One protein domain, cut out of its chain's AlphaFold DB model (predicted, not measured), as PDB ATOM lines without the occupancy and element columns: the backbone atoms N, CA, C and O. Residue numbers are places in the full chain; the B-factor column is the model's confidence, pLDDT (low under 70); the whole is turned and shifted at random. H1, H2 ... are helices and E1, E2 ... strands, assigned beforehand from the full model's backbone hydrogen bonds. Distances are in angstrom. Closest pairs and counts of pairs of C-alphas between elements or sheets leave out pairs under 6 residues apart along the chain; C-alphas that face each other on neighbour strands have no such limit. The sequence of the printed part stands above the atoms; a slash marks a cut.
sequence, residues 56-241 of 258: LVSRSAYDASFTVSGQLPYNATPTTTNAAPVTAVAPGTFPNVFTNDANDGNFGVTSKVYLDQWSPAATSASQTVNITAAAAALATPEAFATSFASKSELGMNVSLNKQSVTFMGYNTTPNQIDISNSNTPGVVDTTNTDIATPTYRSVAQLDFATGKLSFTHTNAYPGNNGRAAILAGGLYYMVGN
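What this domain is: This is residues 56 to 241 of the 258 residues of an uncharacterized protein of Ralstonia sp. A12 (UniProt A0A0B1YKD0). With little regular structure, a strongly twisted branched sheet, E1 to E4, adjoins a small sandwich of E5 E6 E7 and the hairpin E8 E9; loop 62 to 95 and H1 make one end. Of 186 printed residues, 69 are in named elements, mostly strand: E1 H1 E2 E3 H2 E4 E5 E6 E7 E8 E9. It is compact, radius of gyration of the C-alphas 17.1 A, spanning 54 by 36 by 30 A.

How they stand to each other: Start at E2, residues 109 to 118. Antiparallel E1, residues 56 to 61, is on one side, N 59 to O 114 2.9 A; E3, residues 127 to 130, hairpin with E2, N 115 to O 129 2.9 A, and E4, residues 146 to 148, N 109 to O 148 2.8 A, are on the other. H2, residues 131 to 136, is on this sheet, C-alphas 114 and 131 closest at 5.3 A; its O i to N i+4 pairs are within hydrogen-bond range. H1, residues 96 to 102, is on neither this sheet nor the meander, with 0 of 3 such pairs but 4 of 4 O i to N i+3 pairs. E5, residues 164 to 170, E6, residues 201 to 207, and E7, residues 213 to 218, form a meander, each strand antiparallel to the one before: N 167 to O 204 3.0 A, N 203 to O 216 2.9 A. E8, residues 226 to 232, and E9, residues 235 to 240, form a hairpin, N 230 to O 237 2.9 A; C-alphas 167 and 229, closest of E5 and E8, are 5.5 A apart.

Where its parts are: Find C-alpha 56 at (146.431, 184.865, 131.748), where E1 begins, and C-alpha 240 at (167.933, 183.606, 132.707), where E9 ends. E2 spans 27.3 A.

The domain as a whole: C-alphas 83 and 121 are farthest apart, 55.4 A. The printed part has no cut; links E1 to H1, E4 to E5 and E5 to E6 are long. Confidence is under 70 at residues 149 to 150 and 223 to 224.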
ATOM      1  N   LEU A  56     145.717 185.956 132.404       96.56
ATOM      2  CA  LEU A  56     146.431 184.865 131.748       96.56
ATOM      3  C   LEU A  56     147.272 184.109 132.769       96.56
ATOM      4  O   LEU A  56     148.000 184.718 133.554       96.56
ATOM      5  N   VAL A  57     147.192 182.783 132.725       96.50
ATOM      6  CA  VAL A  57     147.927 181.874 133.603       96.50
ATOM      7  C   VAL A  57     148.716 180.897 132.747       96.50
ATOM      8  O   VAL A  57     148.149 180.158 131.945       96.50
ATOM      9  N   SER A  58     150.031 180.871 132.932       95.56
ATOM     10  CA  SER A  58     150.887 179.837 132.365       95.56
ATOM     11  C   SER A  58     150.924 178.621 133.275       95.56
ATOM     12  O   SER A  58     151.084 178.749 134.491       95.56
ATOM     13  N   ARG A  59     150.825 177.435 132.686       95.00
ATOM     14  CA  ARG A  59     150.792 176.168 133.410       95.00
ATOM     15  C   ARG A  59     151.689 175.133 132.757       95.00
ATOM     16  O   ARG A  59     151.837 175.097 131.538       95.00
ATOM     17  N   SER A  60     152.223 174.250 133.592       93.94
ATOM     18  CA  SER A  60     152.877 173.023 133.157       93.94
ATOM     19  C   SER A  60     152.015 171.808 133.505       93.94
ATOM     20  O   SER A  60     151.325 171.811 134.529       93.94
ATOM     21  N   ALA A  61     152.052 170.767 132.671       94.19
ATOM     22  CA  ALA A  61     151.520 169.453 133.014       94.19
ATOM     23  C   ALA A  61     152.561 168.358 132.749       94.19
ATOM     24  O   ALA A  61     152.947 168.105 131.601       94.19
ATOM     25  N   TYR A  62     152.992 167.707 133.830       93.81
ATOM     26  CA  TYR A  62     153.817 166.504 133.789       93.81
ATOM     27  C   TYR A  62     152.981 165.287 133.371       93.81
ATOM     28  O   TYR A  62     151.823 165.152 133.772       93.81
ATOM     29  N   ASP A  63     153.570 164.398 132.577       94.12
ATOM     30  CA  ASP A  63     152.957 163.127 132.202       94.12
ATOM     31  C   ASP A  63     153.256 162.062 133.264       94.12
ATOM     32  O   ASP A  63     154.355 161.517 133.319       94.12
ATOM     33  N   ALA A  64     152.268 161.744 134.104       94.44
ATOM     34  CA  ALA A  64     152.425 160.784 135.198       94.44
ATOM     35  C   ALA A  64     152.788 159.357 134.742       94.44
ATOM     36  O   ALA A  64     153.240 158.564 135.568       94.44
ATOM     37  N   SER A  65     152.607 159.029 133.456       94.94
ATOM     38  CA  SER A  65     153.019 157.741 132.889       94.94
ATOM     39  C   SER A  65     154.511 157.677 132.547       94.94
ATOM     40  O   SER A  65     155.061 156.583 132.394       94.94
ATOM     41  N   PHE A  66     155.192 158.826 132.460       95.50
ATOM     42  CA  PHE A  66     156.623 158.862 132.203       95.50
ATOM     43  C   PHE A  66     157.399 158.310 133.399       95.50
ATOM     44  O   PHE A  66     157.203 158.726 134.545       95.50
ATOM     45  N   THR A  67     158.284 157.357 133.106       95.81
ATOM     46  CA  THR A  67     159.116 156.661 134.087       95.81
ATOM     47  C   THR A  67     160.579 156.886 133.747       95.81
ATOM     48  O   THR A  67     160.997 156.637 132.617       95.81
ATOM     49  N   VAL A  68     161.362 157.308 134.735       95.38
ATOM     50  CA  VAL A  68     162.816 157.453 134.610       95.38
ATOM     51  C   VAL A  68     163.501 156.220 135.194       95.38
ATOM     52  O   VAL A  68     163.090 155.696 136.225       95.38
ATOM     53  N   SER A  69     164.535 155.720 134.524       95.38
ATOM     54  CA  SER A  69     165.333 154.589 135.001       95.38
ATOM     55  C   SER A  69     166.733 154.628 134.387       95.38
ATOM     56  O   SER A  69     166.955 155.321 133.396       95.38
ATOM     57  N   GLY A  70     167.673 153.874 134.958       93.75
ATOM     58  CA  GLY A  70     169.039 153.792 134.442       93.75
ATOM     59  C   GLY A  70     169.923 154.957 134.887       93.75
ATOM     60  O   GLY A  70     169.800 155.429 136.014       93.75
ATOM     61  N   GLN A  71     170.861 155.366 134.032       92.81
ATOM     62  CA  GLN A  71     171.814 156.438 134.331       92.81
ATOM     63  C   GLN A  71     171.242 157.808 133.955       92.81
ATOM     64  O   GLN A  71     170.629 157.954 132.899       92.81
ATOM     65  N   LEU A  72     171.473 158.801 134.815       93.00
ATOM     66  CA  LEU A  72     171.124 160.201 134.571       93.00
ATOM     67  C   LEU A  72     172.271 160.920 133.834       93.00
ATOM     68  O   LEU A  72     173.431 160.524 133.994       93.00
ATOM     69  N   PRO A  73     171.988 161.956 133.022       88.44
ATOM     70  CA  PRO A  73     172.986 162.680 132.230       88.44
ATOM     71  C   PRO A  73     173.799 163.685 133.074       88.44
ATOM     72  O   PRO A  73     173.954 164.856 132.725       88.44
ATOM     73  N   TYR A  74     174.400 163.188 134.156       86.44
ATOM     74  CA  TYR A  74     175.193 163.961 135.104       86.44
ATOM     75  C   TYR A  74     176.698 163.717 134.946       86.44
ATOM     76  O   TYR A  74     177.162 162.575 134.913       86.44
ATOM     77  N   ASN A  75     177.484 164.795 134.939       81.44
ATOM     78  CA  ASN A  75     178.946 164.786 134.963       81.44
ATOM     79  C   ASN A  75     179.512 165.820 135.946       81.44
ATOM     80  O   ASN A  75     178.803 166.664 136.484       81.44
ATOM     81  N   ALA A  76     180.828 165.783 136.182       82.25
ATOM     82  CA  ALA A  76     181.476 166.847 136.948       82.25
ATOM     83  C   ALA A  76     181.538 168.159 136.141       82.25
ATOM     84  O   ALA A  76     181.326 169.231 136.694       82.25
ATOM     85  N   THR A  77     181.821 168.083 134.837       84.44
ATOM     86  CA  THR A  77     181.730 169.183 133.856       84.44
ATOM     87  C   THR A  77     181.523 168.591 132.449       84.44
ATOM     88  O   THR A  77     181.676 167.376 132.290       84.44
ATOM     89  N   PRO A  78     181.304 169.380 131.374       82.75
ATOM     90  CA  PRO A  78     181.206 168.827 130.020       82.75
ATOM     91  C   PRO A  78     182.533 168.227 129.527       82.75
ATOM     92  O   PRO A  78     182.557 167.513 128.530       82.75
ATOM     93  N   THR A  79     183.645 168.532 130.203       84.12
ATOM     94  CA  THR A  79     184.993 168.042 129.879       84.12
ATOM     95  C   THR A  79     185.541 167.063 130.915       84.12
ATOM     96  O   THR A  79     186.672 166.600 130.786       84.12
ATOM     97  N   THR A  80     184.786 166.772 131.974       84.00
ATOM     98  CA  THR A  80     185.244 165.943 133.089       84.00
ATOM     99  C   THR A  80     184.125 165.020 133.535       84.00
ATOM    100  O   THR A  80     183.127 165.454 134.111       84.00
ATOM    101  N   THR A  81     184.316 163.728 133.292       83.19
ATOM    102  CA  THR A  81     183.378 162.691 133.710       83.19
ATOM    103  C   THR A  81     183.442 162.492 135.219       83.19
ATOM    104  O   THR A  81     184.519 162.557 135.818       83.19
ATOM    105  N   ASN A  82     182.293 162.235 135.842       81.69
ATOM    106  CA  ASN A  82     182.274 161.780 137.229       81.69
ATOM    107  C   ASN A  82     182.941 160.392 137.339       81.69
ATOM    108  O   ASN A  82     182.854 159.581 136.417       81.69
ATOM    109  N   ALA A  83     183.609 160.101 138.457       79.75
ATOM    110  CA  ALA A  83     184.280 158.813 138.661       79.75
ATOM    111  C   ALA A  83     183.286 157.640 138.758       79.75
ATOM    112  O   ALA A  83     183.641 156.505 138.445       79.75
ATOM    113  N   ALA A  84     182.047 157.921 139.175       84.31
ATOM    114  CA  ALA A  84     180.952 156.962 139.236       84.31
ATOM    115  C   ALA A  84     179.708 157.505 138.504       84.31
ATOM    116  O   ALA A  84     179.394 158.691 138.656       84.31
ATOM    117  N   PRO A  85     178.979 156.665 137.743       84.31
ATOM    118  CA  PRO A  85     177.707 157.052 137.142       84.31
ATOM    119  C   PRO A  85     176.641 157.370 138.195       84.31
ATOM    120  O   PRO A  85     176.541 156.688 139.217       84.31
ATOM    121  N   VAL A  86     175.794 158.358 137.907       91.44
ATOM    122  CA  VAL A  86     174.623 158.682 138.728       91.44
ATOM    123  C   VAL A  86     173.433 157.860 138.245       91.44
ATOM    124  O   VAL A  86     173.097 157.875 137.062       91.44
ATOM    125  N   THR A  87     172.805 157.117 139.157       94.31
ATOM    126  CA  THR A  87     171.656 156.251 138.845       94.31
ATOM    127  C   THR A  87     170.353 156.930 139.247       94.31
ATOM    128  O   THR A  87     170.285 157.572 140.296       94.31
ATOM    129  N   ALA A  88     169.313 156.745 138.443       95.44
ATOM    130  CA  ALA A  88     167.976 157.204 138.759       95.44
ATOM    131  C   ALA A  88     167.391 156.490 139.991       95.44
ATOM    132  O   ALA A  88     167.641 155.306 140.228       95.44
ATOM    133  N   VAL A  89     166.566 157.199 140.759       95.25
ATOM    134  CA  VAL A  89     165.810 156.645 141.885       95.25
ATOM    135  C   VAL A  89     164.812 155.580 141.423       95.25
ATOM    136  O   VAL A  89     164.233 155.663 140.336       95.25
ATOM    137  N   ALA A  90     164.582 154.576 142.272       94.94
ATOM    138  CA  ALA A  90     163.615 153.511 142.034       94.94
ATOM    139  C   ALA A  90     162.546 153.490 143.148       94.94
ATOM    140  O   ALA A  90     162.911 153.455 144.324       94.94
ATOM    141  N   PRO A  91     161.241 153.462 142.811       93.81
ATOM    142  CA  PRO A  91     160.691 153.515 141.456       93.81
ATOM    143  C   PRO A  91     160.758 154.939 140.875       93.81
ATOM    144  O   PRO A  91     160.434 155.902 141.559       93.81
ATOM    145  N   GLY A  92     161.115 155.079 139.597       94.38
ATOM    146  CA  GLY A  92     161.191 156.381 138.920       94.38
ATOM    147  C   GLY A  92     159.864 156.869 138.329       94.38
ATOM    148  O   GLY A  92     159.862 157.539 137.300       94.38
ATOM    149  N   THR A  93     158.737 156.487 138.933       95.88
ATOM    150  CA  THR A  93     157.373 156.884 138.546       95.88
ATOM    151  C   THR A  93     156.900 158.092 139.355       95.88
ATOM    152  O   THR A  93     157.468 158.410 140.398       95.88
ATOM    153  N   PHE A  94     155.843 158.782 138.918       94.38
ATOM    154  CA  PHE A  94     155.253 159.873 139.702       94.38
ATOM    155  C   PHE A  94     154.732 159.382 141.075       94.38
ATOM    156  O   PHE A  94     154.083 158.335 141.128       94.38
ATOM    157  N   PRO A  95     154.946 160.134 142.176       92.19
ATOM    158  CA  PRO A  95     155.698 161.394 142.270       92.19
ATOM    159  C   PRO A  95     157.210 161.205 142.506       92.19
ATOM    160  O   PRO A  95     157.960 162.177 142.442       92.19
ATOM    161  N   ASN A  96     157.663 159.972 142.757       94.12
ATOM    162  CA  ASN A  96     159.046 159.633 143.120       94.12
ATOM    163  C   ASN A  96     160.082 160.054 142.071       94.12
ATOM    164  O   ASN A  96     161.215 160.352 142.433       94.12
ATOM    165  N   VAL A  97     159.704 160.150 140.793       93.81
ATOM    166  CA  VAL A  97     160.562 160.646 139.704       93.81
ATOM    167  C   VAL A  97     161.269 161.962 140.044       93.81
ATOM    168  O   VAL A  97     162.415 162.144 139.652       93.81
ATOM    169  N   PHE A  98     160.637 162.858 140.810       92.50
ATOM    170  CA  PHE A  98     161.229 164.152 141.163       92.50
ATOM    171  C   PHE A  98     162.280 164.075 142.268       92.50
ATOM    172  O   PHE A  98     163.029 165.025 142.423       92.50
ATOM    173  N   THR A  99     162.380 162.944 142.973       93.75
ATOM    174  CA  THR A  99     163.424 162.702 143.988       93.75
ATOM    175  C   THR A  99     164.783 162.348 143.380       93.75
ATOM    176  O   THR A  99     165.762 162.154 144.096       93.75
ATOM    177  N   ASN A 100     164.864 162.270 142.046       93.06
ATOM    178  CA  ASN A 100     166.141 162.192 141.340       93.06
ATOM    179  C   ASN A 100     167.012 163.426 141.582       93.06
ATOM    180  O   ASN A 100     168.220 163.319 141.414       93.06
ATOM    181  N   ASP A 101     166.437 164.545 142.028       90.50
ATOM    182  CA  ASP A 101     167.173 165.745 142.432       90.50
ATOM    183  C   ASP A 101     168.220 165.484 143.534       90.50
ATOM    184  O   ASP A 101     169.253 166.151 143.588       90.50
ATOM    185  N   ALA A 102     167.991 164.476 144.382       89.75
ATOM    186  CA  ALA A 102     168.939 164.045 145.404       89.75
ATOM    187  C   ALA A 102     170.175 163.338 144.820       89.75
ATOM    188  O   ALA A 102     171.267 163.439 145.382       89.75
ATOM    189  N   ASN A 103     170.007 162.624 143.704       91.06
ATOM    190  CA  ASN A 103     171.092 161.920 143.018       91.06
ATOM    191  C   ASN A 103     171.765 162.820 141.971       91.06
ATOM    192  O   ASN A 103     172.973 162.722 141.756       91.06
ATOM    193  N   ASP A 104     170.987 163.701 141.352       89.50
ATOM    194  CA  ASP A 104     171.374 164.633 140.308       89.50
ATOM    195  C   ASP A 104     170.782 166.018 140.605       89.50
ATOM    196  O   ASP A 104     169.618 166.293 140.332       89.50
ATOM    197  N   GLY A 105     171.603 166.934 141.122       86.38
ATOM    198  CA  GLY A 105     171.156 168.293 141.458       86.38
ATOM    199  C   GLY A 105     170.716 169.144 140.256       86.38
ATOM    200  O   GLY A 105     170.194 170.248 140.439       86.38
ATOM    201  N   ASN A 106     170.928 168.664 139.030       86.62
ATOM    202  CA  ASN A 106     170.439 169.295 137.813       86.62
ATOM    203  C   ASN A 106     169.066 168.770 137.384       86.62
ATOM    204  O   ASN A 106     168.416 169.429 136.563       86.62
ATOM    205  N   PHE A 107     168.618 167.665 137.986       91.44
ATOM    206  CA  PHE A 107     167.505 166.863 137.509       91.44
ATOM    207  C   PHE A 107     166.262 167.689 137.175       91.44
ATOM    208  O   PHE A 107     165.716 168.417 138.011       91.44
ATOM    209  N   GLY A 108     165.758 167.523 135.961       92.31
ATOM    210  CA  GLY A 108     164.498 168.075 135.500       92.31
ATOM    211  C   GLY A 108     163.900 167.227 134.390       92.31
ATOM    212  O   GLY A 108     164.596 166.603 133.603       92.31
ATOM    213  N   VAL A 109     162.578 167.230 134.279       94.31
ATOM    214  CA  VAL A 109     161.866 166.541 133.202       94.31
ATOM    215  C   VAL A 109     161.019 167.540 132.445       94.31
ATOM    216  O   VAL A 109     160.284 168.338 133.039       94.31
ATOM    217  N   THR A 110     161.133 167.535 131.121       95.06
ATOM    218  CA  THR A 110     160.336 168.430 130.292       95.06
ATOM    219  C   THR A 110     158.863 168.044 130.304       95.06
ATOM    220  O   THR A 110     158.488 166.876 130.363       95.06
ATOM    221  N   SER A 111     157.998 169.048 130.258       95.56
ATOM    222  CA  SER A 111     156.555 168.912 130.439       95.56
ATOM    223  C   SER A 111     155.796 169.836 129.492       95.56
ATOM    224  O   SER A 111     156.346 170.787 128.924       95.56
ATOM    225  N   LYS A 112     154.518 169.516 129.275       96.88
ATOM    226  CA  LYS A 112     153.652 170.259 128.353       96.88
ATOM    227  C   LYS A 112     153.348 171.644 128.912       96.88
ATOM    228  O   LYS A 112     153.108 171.782 130.109       96.88
ATOM    229  N   VAL A 113     153.283 172.636 128.032       97.50
ATOM    230  CA  VAL A 113     152.952 174.026 128.366       97.50
ATOM    231  C   VAL A 113     151.502 174.324 128.006       97.50
ATOM    232  O   VAL A 113     151.048 174.003 126.906       97.50
ATOM    233  N   TYR A 114     150.801 174.994 128.914       97.88
ATOM    234  CA  TYR A 114     149.436 175.473 128.736       97.88
ATOM    235  C   TYR A 114     149.344 176.967 129.043       97.88
ATOM    236  O   TYR A 114     150.040 177.464 129.930       97.88
ATOM    237  N   LEU A 115     148.457 177.658 128.330       97.81
ATOM    238  CA  LEU A 115     147.972 178.982 128.698       97.81
ATOM    239  C   LEU A 115     146.474 178.915 128.958       97.81
ATOM    240  O   LEU A 115     145.713 178.477 128.098       97.81
ATOM    241  N   ASP A 116     146.074 179.387 130.129       97.69
ATOM    242  CA  ASP A 116     144.681 179.510 130.523       97.69
ATOM    243  C   ASP A 116     144.304 180.993 130.602       97.69
ATOM    244  O   ASP A 116     145.017 181.789 131.213       97.69
ATOM    245  N   GLN A 117     143.169 181.366 130.018       96.75
ATOM    246  CA  GLN A 117     142.556 182.679 130.199       96.75
ATOM    247  C   GLN A 117     141.404 182.553 131.194       96.75
ATOM    248  O   GLN A 117     140.541 181.691 131.047       96.75
ATOM    249  N   TRP A 118     141.390 183.418 132.203       97.62
ATOM    250  CA  TRP A 118     140.406 183.418 133.278       97.62
ATOM    251  C   TRP A 118     139.701 184.765 133.351       97.62
ATOM    252  O   TRP A 118     140.330 185.809 133.547       97.62
ATOM    253  N   SER A 119     138.376 184.743 133.240       95.56
ATOM    254  CA  SER A 119     137.561 185.914 133.553       95.56
ATOM    255  C   SER A 119     137.637 186.236 135.054       95.56
ATOM    256  O   SER A 119     137.778 185.318 135.869       95.56
ATOM    257  N   PRO A 120     137.521 187.514 135.454       93.75
ATOM    258  CA  PRO A 120     137.449 187.881 136.865       93.75
ATOM    259  C   PRO A 120     136.375 187.075 137.608       93.75
ATOM    260  O   PRO A 120     135.272 186.895 137.097       93.75
ATOM    261  N   ALA A 121     136.711 186.591 138.807       93.00
ATOM    262  CA  ALA A 121     135.856 185.753 139.656       93.00
ATOM    263  C   ALA A 121     135.407 184.401 139.051       93.00
ATOM    264  O   ALA A 121     134.566 183.723 139.641       93.00
ATOM    265  N   ALA A 122     135.964 183.977 137.912       94.38
ATOM    266  CA  ALA A 122     135.654 182.674 137.338       94.38
ATOM    267  C   ALA A 122     136.232 181.528 138.186       94.38
ATOM    268  O   ALA A 122     137.336 181.619 138.719       94.38
ATOM    269  N   THR A 123     135.499 180.418 138.260       95.19
ATOM    270  CA  THR A 123     135.937 179.173 138.917       95.19
ATOM    271  C   THR A 123     136.645 178.210 137.960       95.19
ATOM    272  O   THR A 123     137.168 177.186 138.391       95.19
ATOM    273  N   SER A 124     136.665 178.526 136.666       95.56
ATOM    274  CA  SER A 124     137.360 177.777 135.619       95.56
ATOM    275  C   SER A 124     137.871 178.721 134.531       95.56
ATOM    276  O   SER A 124     137.321 179.808 134.336       95.56
ATOM    277  N   ALA A 125     138.882 178.282 133.784       96.56
ATOM    278  CA  ALA A 125     139.364 179.004 132.614       96.56
ATOM    279  C   ALA A 125     138.245 179.156 131.566       96.56
ATOM    280  O   ALA A 125     137.522 178.202 131.277       96.56
ATOM    281  N   SER A 126     138.115 180.345 130.978       95.06
ATOM    282  CA  SER A 126     137.249 180.588 129.820       95.06
ATOM    283  C   SER A 126     137.862 180.049 128.527       95.06
ATOM    284  O   SER A 126     137.151 179.798 127.559       95.06
ATOM    285  N   GLN A 127     139.184 179.882 128.507       95.19
ATOM    286  CA  GLN A 127     139.932 179.310 127.398       95.19
ATOM    287  C   GLN A 127     141.183 178.619 127.940       95.19
ATOM    288  O   GLN A 127     141.860 179.171 128.803       95.19
ATOM    289  N   THR A 128     141.511 177.454 127.387       97.38
ATOM    290  CA  THR A 128     142.776 176.756 127.632       97.38
ATOM    291  C   THR A 128     143.405 176.403 126.295       97.38
ATOM    292  O   THR A 128     142.776 175.760 125.455       97.38
ATOM    293  N   VAL A 129     144.667 176.779 126.113       97.56
ATOM    294  CA  VAL A 129     145.471 176.424 124.945       97.56
ATOM    295  C   VAL A 129     146.636 175.557 125.390       97.56
ATOM    296  O   VAL A 129     147.451 175.961 126.214       97.56
ATOM    297  N   ASN A 130     146.744 174.360 124.814       98.19
ATOM    298  CA  ASN A 130     147.937 173.527 124.928       98.19
ATOM    299  C   ASN A 130     148.999 174.051 123.955       98.19
ATOM    300  O   ASN A 130     148.966 173.728 122.768       98.19
ATOM    301  N   ILE A 131     149.927 174.864 124.453       98.44
ATOM    302  CA  ILE A 131     150.971 175.505 123.646       98.44
ATOM    303  C   ILE A 131     151.894 174.467 123.018       98.44
ATOM    304  O   ILE A 131     152.243 174.602 121.851       98.44
ATOM    305  N   THR A 132     152.241 173.405 123.749       98.38
ATOM    306  CA  THR A 132     153.083 172.326 123.214       98.38
ATOM    307  C   THR A 132     152.427 171.645 122.012       98.38
ATOM    308  O   THR A 132     153.080 171.426 120.997       98.38
ATOM    309  N   ALA A 133     151.129 171.339 122.095       98.38
ATOM    310  CA  ALA A 133     150.404 170.752 120.969       98.38
ATOM    311  C   ALA A 133     150.199 171.755 119.822       98.38
ATOM    312  O   ALA A 133     150.332 171.386 118.660       98.38
ATOM    313  N   ALA A 134     149.910 173.022 120.138       98.19
ATOM    314  CA  ALA A 134     149.731 174.070 119.137       98.19
ATOM    315  C   ALA A 134     151.024 174.346 118.348       98.19
ATOM    316  O   ALA A 134     150.957 174.528 117.137       98.19
ATOM    317  N   ALA A 135     152.187 174.319 119.009       98.31
ATOM    318  CA  ALA A 135     153.500 174.449 118.375       98.31
ATOM    319  C   ALA A 135     153.759 173.318 117.365       98.31
ATOM    320  O   ALA A 135     154.113 173.573 116.215       98.31
ATOM    321  N   ALA A 136     153.491 172.071 117.765       98.25
ATOM    322  CA  ALA A 136     153.656 170.903 116.902       98.25
ATOM    323  C   ALA A 136     152.682 170.887 115.707       98.25
ATOM    324  O   ALA A 136     152.951 170.230 114.704       98.25
ATOM    325  N   ALA A 137     151.556 171.599 115.809       97.94
ATOM    326  CA  ALA A 137     150.532 171.688 114.770       97.94
ATOM    327  C   ALA A 137     150.728 172.863 113.790       97.94
ATOM    328  O   ALA A 137     149.901 173.055 112.896       97.94
ATOM    329  N   LEU A 138     151.784 173.668 113.943       96.81
ATOM    330  CA  LEU A 138     152.096 174.743 113.001       96.81
ATOM    331  C   LEU A 138     152.454 174.189 111.611       96.81
ATOM    332  O   LEU A 138     152.944 173.071 111.472       96.81
ATOM    333  N   ALA A 139     152.263 175.012 110.572       96.25
ATOM    334  CA  ALA A 139     152.638 174.663 109.196       96.25
ATOM    335  C   ALA A 139     154.129 174.301 109.067       96.25
ATOM    336  O   ALA A 139     154.503 173.441 108.272       96.25
ATOM    337  N   THR A 140     154.967 174.944 109.878       95.31
ATOM    338  CA  THR A 140     156.324 174.498 110.186       95.31
ATOM    339  C   THR A 140     156.315 174.064 111.650       95.31
ATOM    340  O   THR A 140     156.275 174.942 112.511       95.31
ATOM    341  N   PRO A 141     156.254 172.751 111.940       96.56
ATOM    342  CA  PRO A 141     156.137 172.256 113.304       96.56
ATOM    343  C   PRO A 141     157.287 172.717 114.190       96.56
ATOM    344  O   PRO A 141     158.451 172.635 113.803       96.56
ATOM    345  N   GLU A 142     156.944 173.137 115.401       97.38
ATOM    346  CA  GLU A 142     157.886 173.575 116.425       97.38
ATOM    347  C   GLU A 142     157.821 172.648 117.637       97.38
ATOM    348  O   GLU A 142     156.747 172.167 118.016       97.38
ATOM    349  N   ALA A 143     158.964 172.417 118.284       97.44
ATOM    350  CA  ALA A 143     159.003 171.743 119.573       97.44
ATOM    351  C   ALA A 143     159.052 172.795 120.686       97.44
ATOM    352  O   ALA A 143     159.877 173.709 120.676       97.44
ATOM    353  N   PHE A 144     158.145 172.689 121.656       97.62
ATOM    354  CA  PHE A 144     158.100 173.628 122.768       97.62
ATOM    355  C   PHE A 144     157.635 172.954 124.052       97.62
ATOM    356  O   PHE A 144     156.489 172.506 124.166       97.62
ATOM    357  N   ALA A 145     158.516 172.930 125.046       96.06
ATOM    358  CA  ALA A 145     158.231 172.397 126.369       96.06
ATOM    359  C   ALA A 145     158.843 173.280 127.464       96.06
ATOM    360  O   ALA A 145     159.767 174.059 127.226       96.06
ATOM    361  N   THR A 146     158.324 173.142 128.679       94.25
ATOM    362  CA  THR A 146     158.948 173.653 129.910       94.25
ATOM    363  C   THR A 146     159.553 172.480 130.685       94.25
ATOM    364  O   THR A 146     159.573 171.373 130.155       94.25
ATOM    365  N   SER A 147     160.058 172.674 131.902       91.06
ATOM    366  CA  SER A 147     160.647 171.611 132.722       91.06
ATOM    367  C   SER A 147     160.260 171.739 134.193       91.06
ATOM    368  O   SER A 147     160.026 172.832 134.691       91.06
ATOM    369  N   PHE A 148     160.184 170.605 134.890       83.88
ATOM    370  CA  PHE A 148     159.915 170.520 136.325       83.88
ATOM    371  C   PHE A 148     160.798 169.427 136.956       83.88
ATOM    372  O   PHE A 148     161.081 168.430 136.303       83.88
ATOM    373  N   ALA A 149     161.259 169.528 138.205       68.75
ATOM    374  CA  ALA A 149     161.060 170.624 139.165       68.75
ATOM    375  C   ALA A 149     162.028 171.796 138.976       68.75
ATOM    376  O   ALA A 149     161.897 172.829 139.629       68.75
ATOM    377  N   SER A 150     163.019 171.622 138.104       54.31
ATOM    378  CA  SER A 150     164.307 172.256 138.323       54.31
ATOM    379  C   SER A 150     164.327 173.773 138.186       54.31
ATOM    380  O   SER A 150     165.250 174.348 138.751       54.31
ATOM    381  N   LYS A 151     163.414 174.461 137.477       70.56
ATOM    382  CA  LYS A 151     163.677 175.842 137.013       70.56
ATOM    383  C   LYS A 151     162.410 176.719 136.803       70.56
ATOM    384  O   LYS A 151     161.300 176.302 137.114       70.56
ATOM    385  N   SER A 152     162.604 178.005 136.459       71.50
ATOM    386  CA  SER A 152     161.620 179.107 136.608       71.50
ATOM    387  C   SER A 152     161.124 179.679 135.271       71.50
ATOM    388  O   SER A 152     160.949 180.896 135.149       71.50
ATOM    389  N   GLU A 153     160.953 178.827 134.261       86.94
ATOM    390  CA  GLU A 153     160.454 179.213 132.940       86.94
ATOM    391  C   GLU A 153     158.990 179.688 132.987       86.94
ATOM    392  O   GLU A 153     158.326 179.668 134.023       86.94
ATOM    393  N   LEU A 154     158.461 180.081 131.821       92.88
ATOM    394  CA  LEU A 154     157.080 180.532 131.627       92.88
ATOM    395  C   LEU A 154     156.707 181.859 132.309       92.88
ATOM    396  O   LEU A 154     155.538 182.232 132.299       92.88
ATOM    397  N   GLY A 155     157.679 182.633 132.801       93.69
ATOM    398  CA  GLY A 155     157.438 184.025 133.171       93.69
ATOM    399  C   GLY A 155     156.896 184.819 131.977       93.69
ATOM    400  O   GLY A 155     157.581 184.972 130.961       93.69
ATOM    401  N   MET A 156     155.660 185.307 132.099       95.88
ATOM    402  CA  MET A 156     154.944 186.015 131.038       95.88
ATOM    403  C   MET A 156     155.117 187.528 131.151       95.88
ATOM    404  O   MET A 156     154.898 188.100 132.217       95.88
ATOM    405  N   ASN A 157     155.419 188.191 130.034       97.25
ATOM    406  CA  ASN A 157     155.369 189.651 129.937       97.25
ATOM    407  C   ASN A 157     154.544 190.082 128.732       97.25
ATOM    408  O   ASN A 157     154.672 189.525 127.643       97.25
ATOM    409  N   VAL A 158     153.731 191.115 128.924       97.00
ATOM    410  CA  VAL A 158     153.048 191.792 127.823       97.00
ATOM    411  C   VAL A 158     154.065 192.656 127.077       97.00
ATOM    412  O   VAL A 158     154.849 193.378 127.695       97.00
ATOM    413  N   SER A 159     154.064 192.576 125.750       97.12
ATOM    414  CA  SER A 159     154.915 193.399 124.892       97.12
ATOM    415  C   SER A 159     154.616 194.892 125.063       97.12
ATOM    416  O   SER A 159     153.505 195.286 125.419       97.12
ATOM    417  N   LEU A 160     155.594 195.763 124.788       96.38
ATOM    418  CA  LEU A 160     155.421 197.207 125.030       96.38
ATOM    419  C   LEU A 160     154.316 197.852 124.180       96.38
ATOM    420  O   LEU A 160     153.717 198.843 124.597       96.38
ATOM    421  N   ASN A 161     154.020 197.288 123.007       95.06
ATOM    422  CA  ASN A 161     152.902 197.728 122.171       95.06
ATOM    423  C   ASN A 161     151.551 197.118 122.597       95.06
ATOM    424  O   ASN A 161     150.534 197.445 121.993       95.06
ATOM    425  N   LYS A 162     151.533 196.270 123.638       94.75
ATOM    426  CA  LYS A 162     150.358 195.603 124.221       94.75
ATOM    427  C   LYS A 162     149.626 194.641 123.280       94.75
ATOM    428  O   LYS A 162     148.466 194.325 123.525       94.75
ATOM    429  N   GLN A 163     150.278 194.180 122.214       95.69
ATOM    430  CA  GLN A 163     149.645 193.315 121.207       95.69
ATOM    431  C   GLN A 163     149.881 191.826 121.460       95.69
ATOM    432  O   GLN A 163     149.183 190.986 120.899       95.69
ATOM    433  N   SER A 164     150.849 191.485 122.305       97.44
ATOM    434  CA  SER A 164     151.252 190.101 122.523       97.44
ATOM    435  C   SER A 164     151.736 189.847 123.944       97.44
ATOM    436  O   SER A 164     152.118 190.770 124.666       97.44
ATOM    437  N   VAL A 165     151.757 188.573 124.324       97.81
ATOM    438  CA  VAL A 165     152.487 188.082 125.495       97.81
ATOM    439  C   VAL A 165     153.673 187.247 125.037       97.81
ATOM    440  O   VAL A 165     153.584 186.505 124.057       97.81
ATOM    441  N   THR A 166     154.786 187.369 125.749       97.94
ATOM    442  CA  THR A 166     155.993 186.576 125.528       97.94
ATOM    443  C   THR A 166     156.344 185.768 126.762       97.94
ATOM    444  O   THR A 166     156.233 186.259 127.885       97.94
ATOM    445  N   PHE A 167     156.797 184.537 126.549       96.25
ATOM    446  CA  PHE A 167     157.251 183.625 127.596       96.25
ATOM    447  C   PHE A 167     158.330 182.693 127.049       96.25
ATOM    448  O   PHE A 167     158.512 182.575 125.837       96.25
ATOM    449  N   MET A 168     159.086 182.061 127.945       94.19
ATOM    450  CA  MET A 168     160.222 181.220 127.571       94.19
ATOM    451  C   MET A 168     159.979 179.747 127.871       94.19
ATOM    452  O   MET A 168     159.324 179.407 128.852       94.19
ATOM    453  N   GLY A 169     160.572 178.901 127.039       94.25
ATOM    454  CA  GLY A 169     160.689 177.461 127.223       94.25
ATOM    455  C   GLY A 169     161.884 176.920 126.440       94.25
ATOM    456  O   GLY A 169     162.828 177.655 126.129       94.25
ATOM    457  N   TYR A 170     161.825 175.645 126.087       94.38
ATOM    458  CA  TYR A 170     162.893 174.914 125.413       94.38
ATOM    459  C   TYR A 170     162.428 174.387 124.062       94.38
ATOM    460  O   TYR A 170     161.290 173.928 123.944       94.38
ATOM    461  N   ASN A 171     163.316 174.418 123.064       95.62
ATOM    462  CA  ASN A 171     163.074 173.773 121.773       95.62
ATOM    463  C   ASN A 171     163.226 172.251 121.896       95.62
ATOM    464  O   ASN A 171     164.265 171.685 121.560       95.62
ATOM    465  N   THR A 172     162.226 171.609 122.485       95.75
ATOM    466  CA  THR A 172     162.244 170.183 122.801       95.75
ATOM    467  C   THR A 172     160.827 169.654 122.992       95.75
ATOM    468  O   THR A 172     159.861 170.415 123.094       95.75
ATOM    469  N   THR A 173     160.698 168.337 123.049       97.00
ATOM    470  CA  THR A 173     159.445 167.650 123.357       97.00
ATOM    471  C   THR A 173     159.320 167.392 124.864       97.00
ATOM    472  O   THR A 173     160.301 167.506 125.603       97.00
ATOM    473  N   PRO A 174     158.118 167.071 125.375       96.56
ATOM    474  CA  PRO A 174     157.961 166.566 126.738       96.56
ATOM    475  C   PRO A 174     158.763 165.280 126.994       96.56
ATOM    476  O   PRO A 174     159.141 164.573 126.055       96.56
ATOM    477  N   ASN A 175     158.947 164.948 128.274       95.25
ATOM    478  CA  ASN A 175     159.562 163.707 128.749       95.25
ATOM    479  C   ASN A 175     161.053 163.562 128.390       95.25
ATOM    480  O   ASN A 175     161.563 162.457 128.229       95.25
ATOM    481  N   GLN A 176     161.753 164.686 128.258       94.88
ATOM    482  CA  GLN A 176     163.202 164.746 128.110       94.88
ATOM    483  C   GLN A 176     163.834 165.108 129.449       94.88
ATOM    484  O   GLN A 176     163.332 165.977 130.166       94.88
ATOM    485  N   ILE A 177     164.933 164.438 129.773       93.50
ATOM    486  CA  ILE A 177     165.665 164.629 131.022       93.50
ATOM    487  C   ILE A 177     166.651 165.789 130.838       93.50
ATOM    488  O   ILE A 177     167.308 165.907 129.804       93.50
ATOM    489  N   ASP A 178     166.686 166.674 131.826       92.00
ATOM    490  CA  ASP A 178     167.715 167.683 132.085       92.00
ATOM    491  C   ASP A 178     167.909 168.776 131.033       92.00
ATOM    492  O   ASP A 178     168.805 169.615 131.108       92.00
ATOM    493  N   ILE A 179     166.972 168.893 130.093       91.50
ATOM    494  CA  ILE A 179     166.990 169.952 129.076       91.50
ATOM    495  C   ILE A 179     167.004 171.365 129.679       91.50
ATOM    496  O   ILE A 179     167.608 172.278 129.110       91.50
ATOM    497  N   SER A 180     166.361 171.565 130.834       88.94
ATOM    498  CA  SER A 180     166.360 172.870 131.506       88.94
ATOM    499  C   SER A 180     167.710 173.269 132.082       88.94
ATOM    500  O   SER A 180     167.966 174.457 132.315       88.94
ATOM    501  N   ASN A 181     168.586 172.285 132.262       87.69
ATOM    502  CA  ASN A 181     169.913 172.468 132.796       87.69
ATOM    503  C   ASN A 181     171.024 172.248 131.759       87.69
ATOM    504  O   ASN A 181     172.149 172.687 131.984       87.69
ATOM    505  N   SER A 182     170.701 171.694 130.588       88.50
ATOM    506  CA  SER A 182     171.638 171.504 129.481       88.50
ATOM    507  C   SER A 182     172.217 172.818 128.952       88.50
ATOM    508  O   SER A 182     171.659 173.900 129.140       88.50
ATOM    509  N   ASN A 183     173.349 172.742 128.257       88.44
ATOM    510  CA  ASN A 183     173.937 173.895 127.573       88.44
ATOM    511  C   ASN A 183     173.071 174.391 126.402       88.44
ATOM    512  O   ASN A 183     172.216 173.680 125.881       88.44
ATOM    513  N   THR A 184     173.344 175.605 125.920       88.62
ATOM    514  CA  THR A 184     172.718 176.111 124.688       88.62
ATOM    515  C   THR A 184     173.631 175.873 123.478       88.62
ATOM    516  O   THR A 184     174.837 176.124 123.565       88.62
ATOM    517  N   PRO A 185     173.118 175.418 122.317       90.56
ATOM    518  CA  PRO A 185     173.957 175.187 121.147       90.56
ATOM    519  C   PRO A 185     174.765 176.427 120.733       90.56
ATOM    520  O   PRO A 185     174.252 177.545 120.644       90.56
ATOM    521  N   GLY A 186     176.059 176.228 120.476       87.38
ATOM    522  CA  GLY A 186     176.990 177.283 120.055       87.38
ATOM    523  C   GLY A 186     177.503 178.199 121.176       87.38
ATOM    524  O   GLY A 186     178.414 178.993 120.925       87.38
ATOM    525  N   VAL A 187     176.974 178.085 122.399       84.25
ATOM    526  CA  VAL A 187     177.446 178.825 123.577       84.25
ATOM    527  C   VAL A 187     177.467 177.864 124.764       84.25
ATOM    528  O   VAL A 187     176.472 177.680 125.453       84.25
ATOM    529  N   VAL A 188     178.611 177.210 124.966       84.31
ATOM    530  CA  VAL A 188     178.804 176.177 125.996       84.31
ATOM    531  C   VAL A 188     179.418 176.796 127.251       84.31
ATOM    532  O   VAL A 188     180.449 177.463 127.164       84.31
ATOM    533  N   ASP A 189     178.808 176.553 128.411       84.19
ATOM    534  CA  ASP A 189     179.415 176.756 129.726       84.19
ATOM    535  C   ASP A 189     180.181 175.489 130.127       84.19
ATOM    536  O   ASP A 189     179.593 174.444 130.413       84.19
ATOM    537  N   THR A 190     181.510 175.582 130.159       85.31
ATOM    538  CA  THR A 190     182.402 174.471 130.529       85.31
ATOM    539  C   THR A 190     182.343 174.118 132.015       85.31
ATOM    540  O   THR A 190     182.982 173.162 132.428       85.31
ATOM    541  N   THR A 191     181.618 174.885 132.830       83.25
ATOM    542  CA  THR A 191     181.379 174.593 134.251       83.25
ATOM    543  C   THR A 191     180.025 173.928 134.503       83.25
ATOM    544  O   THR A 191     179.711 173.603 135.645       83.25
ATOM    545  N   ASN A 192     179.221 173.710 133.458       84.19
ATOM    546  CA  ASN A 192     177.939 173.033 133.579       84.19
ATOM    547  C   ASN A 192     178.135 171.532 133.855       84.19
ATOM    548  O   ASN A 192     178.739 170.822 133.059       84.19
ATOM    549  N   THR A 193     177.632 171.048 134.984       86.38
ATOM    550  CA  THR A 193     177.695 169.633 135.391       86.38
ATOM    551  C   THR A 193     176.738 168.745 134.586       86.38
ATOM    552  O   THR A 193     176.801 167.524 134.667       86.38
ATOM    553  N   ASP A 194     175.861 169.336 133.784       87.50
ATOM    554  CA  ASP A 194     174.893 168.628 132.959       87.50
ATOM    555  C   ASP A 194     175.421 168.340 131.550       87.50
ATOM    556  O   ASP A 194     175.959 169.233 130.880       87.50
ATOM    557  N   ILE A 195     175.243 167.103 131.081       86.69
ATOM    558  CA  ILE A 195     175.611 166.690 129.716       86.69
ATOM    559  C   ILE A 195     174.427 166.249 128.864       86.69
ATOM    560  O   ILE A 195     174.633 165.659 127.797       86.69
ATOM    561  N   ALA A 196     173.198 166.555 129.275       89.81
ATOM    562  CA  ALA A 196     172.066 166.430 128.379       89.81
ATOM    563  C   ALA A 196     172.316 167.229 127.092       89.81
ATOM    564  O   ALA A 196     173.046 168.230 127.059       89.81
ATOM    565  N   THR A 197     171.708 166.764 126.002       90.19
ATOM    566  CA  THR A 197     171.890 167.348 124.673       90.19
ATOM    567  C   THR A 197     171.665 168.861 124.719       90.19
ATOM    568  O   THR A 197     170.590 169.310 125.148       90.19
ATOM    569  N   PRO A 198     172.644 169.671 124.263       91.00
ATOM    570  CA  PRO A 198     172.484 171.110 124.239       91.00
ATOM    571  C   PRO A 198     171.218 171.509 123.485       91.00
ATOM    572  O   PRO A 198     171.009 171.092 122.347       91.00
ATOM    573  N   THR A 199     170.372 172.317 124.117       92.25
ATOM    574  CA  THR A 199     169.042 172.647 123.598       92.25
ATOM    575  C   THR A 199     168.813 174.149 123.572       92.25
ATOM    576  O   THR A 199     169.096 174.859 124.540       92.25
ATOM    577  N   TYR A 200     168.278 174.646 122.455       92.44
ATOM    578  CA  TYR A 200     167.950 176.059 122.322       92.44
ATOM    579  C   TYR A 200     166.881 176.491 123.320       92.44
ATOM    580  O   TYR A 200     165.902 175.786 123.576       92.44
ATOM    581  N   ARG A 201     167.058 177.706 123.833       90.50
ATOM    582  CA  ARG A 201     166.018 178.404 124.580       90.50
ATOM    583  C   ARG A 201     165.113 179.046 123.549       90.50
ATOM    584  O   ARG A 201     165.599 179.590 122.557       90.50
ATOM    585  N   SER A 202     163.817 178.971 123.782       93.88
ATOM    586  CA  SER A 202     162.814 179.445 122.839       93.88
ATOM    587  C   SER A 202     161.959 180.502 123.505       93.88
ATOM    588  O   SER A 202     161.391 180.261 124.569       93.88
ATOM    589  N   VAL A 203     161.847 181.661 122.865       96.31
ATOM    590  CA  VAL A 203     160.803 182.633 123.182       96.31
ATOM    591  C   VAL A 203     159.576 182.264 122.367       96.31
ATOM    592  O   VAL A 203     159.658 182.186 121.145       96.31
ATOM    593  N   ALA A 204     158.459 182.032 123.044       97.69
ATOM    594  CA  ALA A 204     157.149 181.982 122.425       97.69
ATOM    595  C   ALA A 204     156.516 183.373 122.504       97.69
ATOM    596  O   ALA A 204     156.538 184.009 123.564       97.69
ATOM    597  N   GLN A 205     155.943 183.834 121.399       98.19
ATOM    598  CA  GLN A 205     155.112 185.028 121.332       98.19
ATOM    599  C   GLN A 205     153.703 184.612 120.921       98.19
ATOM    600  O   GLN A 205     153.513 183.971 119.890       98.19
ATOM    601  N   LEU A 206     152.718 185.016 121.716       98.00
ATOM    602  CA  LEU A 206     151.301 184.846 121.424       98.00
ATOM    603  C   LEU A 206     150.689 186.211 121.113       98.00
ATOM    604  O   LEU A 206     150.716 187.106 121.958       98.00
ATOM    605  N   ASP A 207     150.138 186.364 119.915       97.62
ATOM    606  CA  ASP A 207     149.390 187.556 119.511       97.62
ATOM    607  C   ASP A 207     147.970 187.532 120.095       97.62
ATOM    608  O   ASP A 207     147.234 186.562 119.914       97.62
ATOM    609  N   PHE A 208     147.560 188.595 120.790       96.69
ATOM    610  CA  PHE A 208     146.256 188.621 121.456       96.69
ATOM    611  C   PHE A 208     145.092 188.697 120.472       96.69
ATOM    612  O   PHE A 208     144.059 188.076 120.713       96.69
ATOM    613  N   ALA A 209     145.256 189.428 119.367       96.62
ATOM    614  CA  ALA A 209     144.184 189.652 118.403       96.62
ATOM    615  C   ALA A 209     143.840 188.373 117.633       96.62
ATOM    616  O   ALA A 209     142.670 188.055 117.441       96.62
ATOM    617  N   THR A 210     144.860 187.628 117.215       96.44
ATOM    618  CA  THR A 210     144.727 186.471 116.324       96.44
ATOM    619  C   THR A 210     144.912 185.130 117.023       96.44
ATOM    620  O   THR A 210     144.563 184.100 116.453       96.44
ATOM    621  N   GLY A 211     145.494 185.115 118.226       95.88
ATOM    622  CA  GLY A 211     145.870 183.893 118.935       95.88
ATOM    623  C   GLY A 211     147.029 183.135 118.282       95.88
ATOM    624  O   GLY A 211     147.299 181.993 118.651       95.88
ATOM    625  N   LYS A 212     147.709 183.740 117.298       96.50
ATOM    626  CA  LYS A 212     148.822 183.108 116.588       96.50
ATOM    627  C   LYS A 212     150.057 183.028 117.474       96.50
ATOM    628  O   LYS A 212     150.394 183.984 118.173       96.50
ATOM    629  N   LEU A 213     150.742 181.893 117.377       97.75
ATOM    630  CA  LEU A 213     152.019 181.639 118.028       97.75
ATOM    631  C   LEU A 213     153.168 181.816 117.037       97.75
ATOM    632  O   LEU A 213     153.086 181.366 115.893       97.75
ATOM    633  N   SER A 214     154.251 182.421 117.503       97.44
ATOM    634  CA  SER A 214     155.556 182.388 116.852       97.44
ATOM    635  C   SER A 214     156.632 182.021 117.867       97.44
ATOM    636  O   SER A 214     156.495 182.277 119.067       97.44
ATOM    637  N   PHE A 215     157.700 181.398 117.379       97.69
ATOM    638  CA  PHE A 215     158.795 180.913 118.207       97.69
ATOM    639  C   PHE A 215     160.116 181.488 117.705       97.69
ATOM    640  O   PHE A 215     160.334 181.663 116.509       97.69
ATOM    641  N   THR A 216     161.002 181.843 118.629       96.31
ATOM    642  CA  THR A 216     162.347 182.330 118.312       96.31
ATOM    643  C   THR A 216     163.353 181.604 119.183       96.31
ATOM    644  O   THR A 216     163.393 181.797 120.401       96.31
ATOM    645  N   HIS A 217     164.164 180.759 118.553       94.12
ATOM    646  CA  HIS A 217     165.256 180.058 119.213       94.12
ATOM    647  C   HIS A 217     166.449 180.984 119.395       94.12
ATOM    648  O   HIS A 217     166.788 181.774 118.513       94.12
ATOM    649  N   THR A 218     167.117 180.870 120.533       87.81
ATOM    650  CA  THR A 218     168.238 181.737 120.858       87.81
ATOM    651  C   THR A 218     169.381 180.986 121.518       87.81
ATOM    652  O   THR A 218     169.188 180.032 122.273       87.81
ATOM    653  N   ASN A 219     170.586 181.475 121.243       85.81
ATOM    654  CA  ASN A 219     171.818 181.156 121.944       85.81
ATOM    655  C   ASN A 219     172.418 182.388 122.636       85.81
ATOM    656  O   ASN A 219     173.631 182.493 122.791       85.81
ATOM    657  N   ALA A 220     171.575 183.343 123.040       78.19
ATOM    658  CA  ALA A 220     172.015 184.595 123.653       78.19
ATOM    659  C   ALA A 220     172.825 184.407 124.951       78.19
ATOM    660  O   ALA A 220     173.611 185.286 125.302       78.19
ATOM    661  N   TYR A 221     172.665 183.280 125.649       73.94
ATOM    662  CA  TYR A 221     173.445 182.915 126.830       73.94
ATOM    663  C   TYR A 221     173.651 181.389 126.893       73.94
ATOM    664  O   TYR A 221     172.843 180.648 126.337       73.94
ATOM    665  N   PRO A 222     174.733 180.904 127.536       73.62
ATOM    666  CA  PRO A 222     175.010 179.473 127.662       73.62
ATOM    667  C   PRO A 222     174.188 178.800 128.749       73.62
ATOM    668  O   PRO A 222     174.020 177.585 128.721       73.62
ATOM    669  N   GLY A 223     173.751 179.589 129.733       64.75
ATOM    670  CA  GLY A 223     173.283 179.068 130.999       64.75
ATOM    671  C   GLY A 223     171.994 178.263 130.925       64.75
ATOM    672  O   GLY A 223     171.187 178.346 129.991       64.75
ATOM    673  N   ASN A 224     171.839 177.455 131.963       67.62
ATOM    674  CA  ASN A 224     170.603 176.795 132.344       67.62
ATOM    675  C   ASN A 224     169.495 177.821 132.636       67.62
ATOM    676  O   ASN A 224     169.779 178.960 132.992       67.62
ATOM    677  N   ASN A 225     168.228 177.421 132.519       77.12
ATOM    678  CA  ASN A 225     167.077 178.175 133.040       77.12
ATOM    679  C   ASN A 225     166.820 179.563 132.437       77.12
ATOM    680  O   ASN A 225     167.237 180.597 132.976       77.12
ATOM    681  N   GLY A 226     166.035 179.588 131.362       82.75
ATOM    682  CA  GLY A 226     165.352 180.811 130.948       82.75
ATOM    683  C   GLY A 226     164.206 181.140 131.895       82.75
ATOM    684  O   GLY A 226     163.440 180.264 132.262       82.75
ATOM    685  N   ARG A 227     164.062 182.406 132.285       87.88
ATOM    686  CA  ARG A 227     163.011 182.830 133.222       87.88
ATOM    687  C   ARG A 227     161.860 183.506 132.499       87.88
ATOM    688  O   ARG A 227     160.710 183.090 132.599       87.88
ATOM    689  N   ALA A 228     162.180 184.562 131.762       91.56
ATOM    690  CA  ALA A 228     161.183 185.395 131.117       91.56
ATOM    691  C   ALA A 228     161.775 186.145 129.925       91.56
ATOM    692  O   ALA A 228     162.981 186.398 129.859       91.56
ATOM    693  N   ALA A 229     160.894 186.544 129.014       94.06
ATOM    694  CA  ALA A 229     161.214 187.421 127.901       94.06
ATOM    695  C   ALA A 229     160.174 188.540 127.799       94.06
ATOM    696  O   ALA A 229     159.017 188.333 128.176       94.06
ATOM    697  N   ILE A 230     160.579 189.691 127.265       96.75
ATOM    698  CA  ILE A 230     159.701 190.792 126.858       96.75
ATOM    699  C   ILE A 230     160.065 191.261 125.447       96.75
ATOM    700  O   ILE A 230     161.243 191.403 125.116       96.75
ATOM    701  N   LEU A 231     159.049 191.518 124.621       97.19
ATOM    702  CA  LEU A 231     159.207 192.153 123.311       97.19
ATOM    703  C   LEU A 231     159.116 193.682 123.439       97.19
ATOM    704  O   LEU A 231     158.082 194.229 123.838       97.19
ATOM    705  N   ALA A 232     160.190 194.370 123.054       95.88
ATOM    706  CA  ALA A 232     160.300 195.824 123.085       95.88
ATOM    707  C   ALA A 232     161.086 196.328 121.865       95.88
ATOM    708  O   ALA A 232     162.173 195.841 121.577       95.88
ATOM    709  N   GLY A 233     160.538 197.296 121.122       91.88
ATOM    710  CA  GLY A 233     161.234 197.891 119.971       91.88
ATOM    711  C   GLY A 233     161.624 196.896 118.867       91.88
ATOM    712  O   GLY A 233     162.617 197.116 118.184       91.88
ATOM    713  N   GLY A 234     160.880 195.792 118.717       91.56
ATOM    714  CA  GLY A 234     161.183 194.724 117.754       91.56
ATOM    715  C   GLY A 234     162.247 193.721 118.216       91.56
ATOM    716  O   GLY A 234     162.599 192.832 117.453       91.56
ATOM    717  N   LEU A 235     162.740 193.840 119.452       93.56
ATOM    718  CA  LEU A 235     163.749 192.955 120.027       93.56
ATOM    719  C   LEU A 235     163.200 192.212 121.245       93.56
ATOM    720  O   LEU A 235     162.425 192.761 122.035       93.56
ATOM    721  N   TYR A 236     163.654 190.973 121.427       94.19
ATOM    722  CA  TYR A 236     163.426 190.228 122.659       94.19
ATOM    723  C   TYR A 236     164.514 190.533 123.683       94.19
ATOM    724  O   TYR A 236     165.702 190.319 123.436       94.19
ATOM    725  N   TYR A 237     164.090 190.964 124.866       92.94
ATOM    726  CA  TYR A 237     164.936 191.069 126.046       92.94
ATOM    727  C   TYR A 237     164.620 189.892 126.951       92.94
ATOM    728  O   TYR A 237     163.467 189.684 127.322       92.94
ATOM    729  N   MET A 238     165.639 189.105 127.272       89.81
ATOM    730  CA  MET A 238     165.490 187.844 127.989       89.81
ATOM    731  C   MET A 238     166.280 187.876 129.286       89.81
ATOM    732  O   MET A 238     167.347 188.488 129.362       89.81
ATOM    733  N   VAL A 239     165.774 187.164 130.284       87.12
ATOM    734  CA  VAL A 239     166.461 186.929 131.552       87.12
ATOM    735  C   VAL A 239     166.512 185.436 131.843       87.12
ATOM    736  O   VAL A 239     165.564 184.697 131.579       87.12
ATOM    737  N   GLY A 240     167.634 184.996 132.392       82.12
ATOM    738  CA  GLY A 240     167.933 183.606 132.707       82.12
ATOM    739  C   GLY A 240     169.253 183.521 133.463       82.12
ATOM    740  O   GLY A 240     169.933 184.541 133.630       82.12
ATOM    741  N   ASN A 241     169.623 182.335 133.938       78.50
ATOM    742  CA  ASN A 241     170.953 182.177 134.515       78.50
ATOM    743  C   ASN A 241     171.996 182.214 133.382       78.50
ATOM    744  O   ASN A 241     171.802 181.638 132.318       78.50
TER     745      ASN A 241